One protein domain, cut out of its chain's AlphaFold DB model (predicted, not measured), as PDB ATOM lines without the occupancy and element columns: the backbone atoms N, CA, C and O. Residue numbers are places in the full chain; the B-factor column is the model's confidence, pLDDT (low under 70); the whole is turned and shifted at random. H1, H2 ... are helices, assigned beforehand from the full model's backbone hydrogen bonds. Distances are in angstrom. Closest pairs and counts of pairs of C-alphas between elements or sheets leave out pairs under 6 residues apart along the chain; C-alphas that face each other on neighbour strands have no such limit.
ATOM      1  N   VAL A 260     -28.774  46.979 -45.302       59.59
ATOM      2  CA  VAL A 260     -27.752  46.118 -44.671       59.59
ATOM      3  C   VAL A 260     -28.407  44.862 -44.109       59.59
ATOM      4  O   VAL A 260     -27.926  43.754 -44.350       59.59
ATOM      5  N   ARG A 261     -29.552  45.025 -43.436       66.12
ATOM      6  CA  ARG A 261     -30.357  43.916 -42.919       66.12
ATOM      7  C   ARG A 261     -30.767  42.962 -44.036       66.12
ATOM      8  O   ARG A 261     -30.581  41.760 -43.892       66.12
ATOM      9  N   LEU A 262     -31.268  43.485 -45.160       71.38
ATOM     10  CA  LEU A 262     -31.651  42.656 -46.306       71.38
ATOM     11  C   LEU A 262     -30.457  41.916 -46.909       71.38
ATOM     12  O   LEU A 262     -30.583  40.734 -47.204       71.38
ATOM     13  N   LYS A 263     -29.296  42.567 -47.064       73.88
ATOM     14  CA  LYS A 263     -28.083  41.897 -47.566       73.88
ATOM     15  C   LYS A 263     -27.603  40.795 -46.629       73.88
ATOM     16  O   LYS A 263     -27.213  39.734 -47.108       73.88
ATOM     17  N   LEU A 264     -27.650  41.023 -45.317       70.38
ATOM     18  CA  LEU A 264     -27.276  40.018 -44.326       70.38
ATOM     19  C   LEU A 264     -28.261  38.847 -44.331       70.38
ATOM     20  O   LEU A 264     -27.830  37.703 -44.401       70.38
ATOM     21  N   ILE A 265     -29.568  39.126 -44.324       75.06
ATOM     22  CA  ILE A 265     -30.604  38.092 -44.422       75.06
ATOM     23  C   ILE A 265     -30.443  37.320 -45.728       75.06
ATOM     24  O   ILE A 265     -30.415  36.105 -45.678       75.06
ATOM     25  N   ALA A 266     -30.256  37.982 -46.871       79.38
ATOM     26  CA  ALA A 266     -30.048  37.322 -48.159       79.38
ATOM     27  C   ALA A 266     -28.774  36.465 -48.178       79.38
ATOM     28  O   ALA A 266     -28.770  35.375 -48.743       79.38
ATOM     29  N   PHE A 267     -27.694  36.925 -47.544       75.56
ATOM     30  CA  PHE A 267     -26.469  36.146 -47.392       75.56
ATOM     31  C   PHE A 267     -26.692  34.911 -46.509       75.56
ATOM     32  O   PHE A 267     -26.300  33.811 -46.895       75.56
ATOM     33  N   VAL A 268     -27.369  35.071 -45.371       76.31
ATOM     34  CA  VAL A 268     -27.742  33.969 -44.474       76.31
ATOM     35  C   VAL A 268     -28.695  33.002 -45.175       76.31
ATOM     36  O   VAL A 268     -28.460  31.803 -45.116       76.31
ATOM     37  N   MET A 269     -29.692  33.492 -45.916       75.94
ATOM     38  CA  MET A 269     -30.605  32.681 -46.729       75.94
ATOM     39  C   MET A 269     -29.824  31.890 -47.774       75.94
ATOM     40  O   MET A 269     -29.997  30.690 -47.878       75.94
ATOM     41  N   LYS A 270     -28.880  32.524 -48.480       79.38
ATOM     42  CA  LYS A 270     -28.029  31.852 -49.470       79.38
ATOM     43  C   LYS A 270     -27.152  30.768 -48.840       79.38
ATOM     44  O   LYS A 270     -26.885  29.753 -49.481       79.38
ATOM     45  N   LEU A 271     -26.681  30.971 -47.608       73.12
ATOM     46  CA  LEU A 271     -25.974  29.938 -46.849       73.12
ATOM     47  C   LEU A 271     -26.924  28.819 -46.407       73.12
ATOM     48  O   LEU A 271     -26.558  27.658 -46.555       73.12
ATOM     49  N   ILE A 272     -28.128  29.151 -45.931       74.50
ATOM     50  CA  ILE A 272     -29.162  28.185 -45.542       74.50
ATOM     51  C   ILE A 272     -29.592  27.358 -46.750       74.50
ATOM     52  O   ILE A 272     -29.527  26.145 -46.656       74.50
ATOM     53  N   ASP A 273     -29.918  27.962 -47.891       74.44
ATOM     54  CA  ASP A 273     -30.293  27.266 -49.128       74.44
ATOM     55  C   ASP A 273     -29.165  26.341 -49.600       74.44
ATOM     56  O   ASP A 273     -29.385  25.186 -49.966       74.44
ATOM     57  N   LYS A 274     -27.915  26.815 -49.530       72.00
ATOM     58  CA  LYS A 274     -26.741  26.004 -49.878       72.00
ATOM     59  C   LYS A 274     -26.517  24.853 -48.892       72.00
ATOM     60  O   LYS A 274     -26.040  23.793 -49.294       72.00
ATOM     61  N   MET A 275     -26.857  25.044 -47.620       60.41
ATOM     62  CA  MET A 275     -26.808  24.004 -46.595       60.41
ATOM     63  C   MET A 275     -28.003  23.051 -46.677       60.41
ATOM     64  O   MET A 275     -27.813  21.869 -46.428       60.41
ATOM     65  N   ASP A 276     -29.190  23.508 -47.067       57.72
ATOM     66  CA  ASP A 276     -30.406  22.699 -47.197       57.72
ATOM     67  C   ASP A 276     -30.250  21.666 -48.324       57.72
ATOM     68  O   ASP A 276     -30.518  20.476 -48.134       57.72
ATOM     69  N   ILE A 277     -29.617  22.072 -49.435       53.53
ATOM     70  CA  ILE A 277     -29.170  21.164 -50.507       53.53
ATOM     71  C   ILE A 277     -28.186  20.101 -49.973       53.53
ATOM     72  O   ILE A 277     -28.234  18.941 -50.385       53.53
ATOM     73  N   HIS A 278     -27.322  20.453 -49.014       51.28
ATOM     74  CA  HIS A 278     -26.341  19.533 -48.410       51.28
ATOM     75  C   HIS A 278     -26.944  18.648 -47.298       51.28
ATOM     76  O   HIS A 278     -26.480  17.533 -47.045       51.28
ATOM     77  N   ILE A 279     -28.016  19.115 -46.653       49.06
ATOM     78  CA  ILE A 279     -28.763  18.452 -45.569       49.06
ATOM     79  C   ILE A 279     -29.751  17.402 -46.113       49.06
ATOM     80  O   ILE A 279     -30.109  16.470 -45.378       49.06
ATOM     81  N   GLY A 280     -30.119  17.478 -47.398       53.44
ATOM     82  CA  GLY A 280     -30.912  16.471 -48.118       53.44
ATOM     83  C   GLY A 280     -30.247  15.089 -48.259       53.44
ATOM     84  O   GLY A 280     -30.900  14.112 -48.637       53.44
ATOM     85  N   SER A 281     -28.965  14.951 -47.902       56.19
ATOM     86  CA  SER A 281     -28.260  13.662 -47.881       56.19
ATOM     87  C   SER A 281     -28.714  12.788 -46.691       56.19
ATOM     88  O   SER A 281     -28.333  12.992 -45.536       56.19
ATOM     89  N   LYS A 282     -29.515  11.768 -47.022       56.19
ATOM     90  CA  LYS A 282     -30.312  10.815 -46.213       56.19
ATOM     91  C   LYS A 282     -29.689  10.080 -45.003       56.19
ATOM     92  O   LYS A 282     -30.378   9.245 -44.420       56.19
ATOM     93  N   SER A 283     -28.458  10.335 -44.553       62.56
ATOM     94  CA  SER A 283     -27.880   9.595 -43.408       62.56
ATOM     95  C   SER A 283     -27.828  10.432 -42.125       62.56
ATOM     96  O   SER A 283     -27.008  11.346 -42.011       62.56
ATOM     97  N   LYS A 284     -28.650  10.071 -41.130       61.34
ATOM     98  CA  LYS A 284     -28.735  10.719 -39.802       61.34
ATOM     99  C   LYS A 284     -27.363  10.914 -39.125       61.34
ATOM    100  O   LYS A 284     -27.139  11.952 -38.515       61.34
ATOM    101  N   GLY A 285     -26.425   9.976 -39.305       69.25
ATOM    102  CA  GLY A 285     -25.071  10.055 -38.732       69.25
ATOM    103  C   GLY A 285     -24.205  11.189 -39.296       69.25
ATOM    104  O   GLY A 285     -23.572  11.910 -38.533       69.25
ATOM    105  N   LYS A 286     -24.230  11.429 -40.615       66.00
ATOM    106  CA  LYS A 286     -23.444  12.518 -41.232       66.00
ATOM    107  C   LYS A 286     -23.917  13.896 -40.772       66.00
ATOM    108  O   LYS A 286     -23.106  14.797 -40.605       66.00
ATOM    109  N   ARG A 287     -25.220  14.045 -40.510       66.75
ATOM    110  CA  ARG A 287     -25.809  15.300 -40.024       66.75
ATOM    111  C   ARG A 287     -25.261  15.667 -38.639       66.75
ATOM    112  O   ARG A 287     -24.860  16.805 -38.441       66.75
ATOM    113  N   VAL A 288     -25.151  14.695 -37.729       75.88
ATOM    114  CA  VAL A 288     -24.540  14.895 -36.399       75.88
ATOM    115  C   VAL A 288     -23.069  15.299 -36.521       75.88
ATOM    116  O   VAL A 288     -22.642  16.239 -35.858       75.88
ATOM    117  N   VAL A 289     -22.311  14.659 -37.416       78.75
ATOM    118  CA  VAL A 289     -20.892  14.990 -37.644       78.75
ATOM    119  C   VAL A 289     -20.720  16.421 -38.169       78.75
ATOM    120  O   VAL A 289     -19.863  17.143 -37.668       78.75
ATOM    121  N   TYR A 290     -21.554  16.873 -39.112       77.19
ATOM    122  CA  TYR A 290     -21.508  18.261 -39.593       77.19
ATOM    123  C   TYR A 290     -21.877  19.279 -38.510       77.19
ATOM    124  O   TYR A 290     -21.232  20.320 -38.420       77.19
ATOM    125  N   PHE A 291     -22.869  18.980 -37.664       79.06
ATOM    126  CA  PHE A 291     -23.220  19.842 -36.531       79.06
ATOM    127  C   PHE A 291     -22.082  19.944 -35.505       79.06
ATOM    128  O   PHE A 291     -21.763  21.044 -35.058       79.06
ATOM    129  N   LEU A 292     -21.431  18.824 -35.173       80.75
ATOM    130  CA  LEU A 292     -20.267  18.810 -34.280       80.75
ATOM    131  C   LEU A 292     -19.081  19.577 -34.879       80.75
ATOM    132  O   LEU A 292     -18.437  20.353 -34.176       80.75
ATOM    133  N   LEU A 293     -18.830  19.422 -36.182       82.12
ATOM    134  CA  LEU A 293     -17.783  20.162 -36.886       82.12
ATOM    135  C   LEU A 293     -18.073  21.669 -36.907       82.12
ATOM    136  O   LEU A 293     -17.175  22.463 -36.645       82.12
ATOM    137  N   ALA A 294     -19.318  22.076 -37.167       81.25
ATOM    138  CA  ALA A 294     -19.717  23.482 -37.132       81.25
ATOM    139  C   ALA A 294     -19.537  24.085 -35.730       81.25
ATOM    140  O   ALA A 294     -18.985  25.176 -35.603       81.25
ATOM    141  N   MET A 295     -19.926  23.360 -34.676       83.56
ATOM    142  CA  MET A 295     -19.698  23.790 -33.291       83.56
ATOM    143  C   MET A 295     -18.210  23.933 -32.964       83.56
ATOM    144  O   MET A 295     -17.815  24.929 -32.359       83.56
ATOM    145  N   PHE A 296     -17.377  22.987 -33.406       86.44
ATOM    146  CA  PHE A 296     -15.927  23.051 -33.226       86.44
ATOM    147  C   PHE A 296     -15.310  24.251 -33.956       86.44
ATOM    148  O   PHE A 296     -14.502  24.974 -33.377       86.44
ATOM    149  N   LEU A 297     -15.730  24.509 -35.199       84.50
ATOM    150  CA  LEU A 297     -15.266  25.659 -35.976       84.50
ATOM    151  C   LEU A 297     -15.665  26.984 -35.323       84.50
ATOM    152  O   LEU A 297     -14.832  27.880 -35.248       84.50
ATOM    153  N   ILE A 298     -16.890  27.099 -34.796       82.62
ATOM    154  CA  ILE A 298     -17.337  28.287 -34.052       82.62
ATOM    155  C   ILE A 298     -16.478  28.488 -32.798       82.62
ATOM    156  O   ILE A 298     -16.009  29.597 -32.552       82.62
ATOM    157  N   PHE A 299     -16.224  27.426 -32.029       81.06
ATOM    158  CA  PHE A 299     -15.413  27.501 -30.812       81.06
ATOM    159  C   PHE A 299     -13.958  27.897 -31.112       81.06
ATOM    160  O   PHE A 299     -13.396  28.761 -30.439       81.06
ATOM    161  N   ALA A 300     -13.372  27.328 -32.168       81.56
ATOM    162  CA  ALA A 300     -12.044  27.693 -32.649       81.56
ATOM    163  C   ALA A 300     -11.992  29.157 -33.112       81.56
ATOM    164  O   ALA A 300     -11.034  29.860 -32.799       81.56
ATOM    165  N   TRP A 301     -13.033  29.638 -33.798       83.56
ATOM    166  CA  TRP A 301     -13.126  31.033 -34.231       83.56
ATOM    167  C   TRP A 301     -13.204  31.991 -33.041       83.56
ATOM    168  O   TRP A 301     -12.461  32.965 -33.008       83.56
ATOM    169  N   VAL A 302     -14.026  31.684 -32.031       76.38
ATOM    170  CA  VAL A 302     -14.121  32.469 -30.786       76.38
ATOM    171  C   VAL A 302     -12.776  32.511 -30.057       76.38
ATOM    172  O   VAL A 302     -12.357  33.576 -29.602       76.38
ATOM    173  N   TYR A 303     -12.071  31.381 -29.977       78.75
ATOM    174  CA  TYR A 303     -10.757  31.307 -29.337       78.75
ATOM    175  C   TYR A 303      -9.693  32.110 -30.098       78.75
ATOM    176  O   TYR A 303      -8.932  32.861 -29.489       78.75
ATOM    177  N   LEU A 304      -9.677  32.008 -31.431       74.69
ATOM    178  CA  LEU A 304      -8.771  32.768 -32.292       74.69
ATOM    179  C   LEU A 304      -9.039  34.273 -32.188       74.69
ATOM    180  O   LEU A 304      -8.106  35.062 -32.074       74.69
ATOM    181  N   PHE A 305     -10.313  34.671 -32.174       67.75
ATOM    182  CA  PHE A 305     -10.706  36.069 -32.017       67.75
ATOM    183  C   PHE A 305     -10.229  36.628 -30.676       67.75
ATOM    184  O   PHE A 305      -9.714  37.741 -30.621       67.75
ATOM    185  N   LYS A 306     -10.323  35.829 -29.606       62.03
ATOM    186  CA  LYS A 306      -9.823  36.200 -28.280       62.03
ATOM    187  C   LYS A 306      -8.297  36.362 -28.244       62.03
ATOM    188  O   LYS A 306      -7.811  37.202 -27.502       62.03
ATOM    189  N   LEU A 307      -7.559  35.575 -29.028       68.38
ATOM    190  CA  LEU A 307      -6.098  35.665 -29.143       68.38
ATOM    191  C   LEU A 307      -5.643  36.882 -29.967       68.38
ATOM    192  O   LEU A 307      -4.565  37.401 -29.740       68.38
ATOM    193  N   ILE A 308      -6.445  37.310 -30.944       62.88
ATOM    194  CA  ILE A 308      -6.134  38.460 -31.810       62.88
ATOM    195  C   ILE A 308      -6.458  39.794 -31.118       62.88
ATOM    196  O   ILE A 308      -5.836  40.807 -31.422       62.88
ATOM    197  N   LEU A 309      -7.443  39.808 -30.214       45.91
ATOM    198  CA  LEU A 309      -7.873  41.011 -29.489       45.91
ATOM    199  C   LEU A 309      -7.113  41.277 -28.178       45.91
ATOM    200  O   LEU A 309      -7.407  42.276 -27.524       45.91
ATOM    201  N   ASN A 310      -6.203  40.389 -27.775       45.88
ATOM    202  CA  ASN A 310      -5.484  40.433 -26.501       45.88
ATOM    203  C   ASN A 310      -3.978  40.504 -26.733       45.88
ATOM    204  O   ASN A 310      -3.294  41.104 -25.880       45.88
TER     205      ASN A 310
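This is residues 260 to 310 of the 310 residues of an uncharacterized protein of Quercus lobata (UniProt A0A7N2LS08). Two long helices, H1 and then H2, make an open V, coming near each other only at the turn of residues 280 to 283 while their far ends spread apart. The printed part has 51 residues with two named helices and no named strand, and its class is all helix. It is flat, spanning 43 by 32 by 9 A, and only just loose, close to extended, with a radius of gyration of the C-alphas of 14.6 A.

Begin at Val 260 and read along H1, residues 260 to 279; a tight link of 4 residues then leads to H2, residues 284 to 308. Look at Ile 279 and Arg 287, the closest C-alphas of the two helices, 7.0 A apart: H1 and H2 are close but not clearly touching. They run opposite ways at a steep tilt of 39 degrees. In H2 every O i to N i+4 pair is within hydrogen-bond range; in H1, 15 of 16 are.

Find C-alpha 260 at (-27.752, 46.118, -44.671); from there H1 runs 27.7 A to C-alpha 279 at (-28.763, 18.452, -45.569). H2 runs 36.7 A from Lys 284 to C-alpha 308 at (-6.134, 38.460, -31.810).

The C-alphas of Lys 282 and Asn 310, the two farthest apart, are 43.4 A apart. The printed part has no cut and ends at the chain's last residue. In the B-factor column, pLDDT is under 70 at residues 260 to 261, 275 to 287 and 305 to 310.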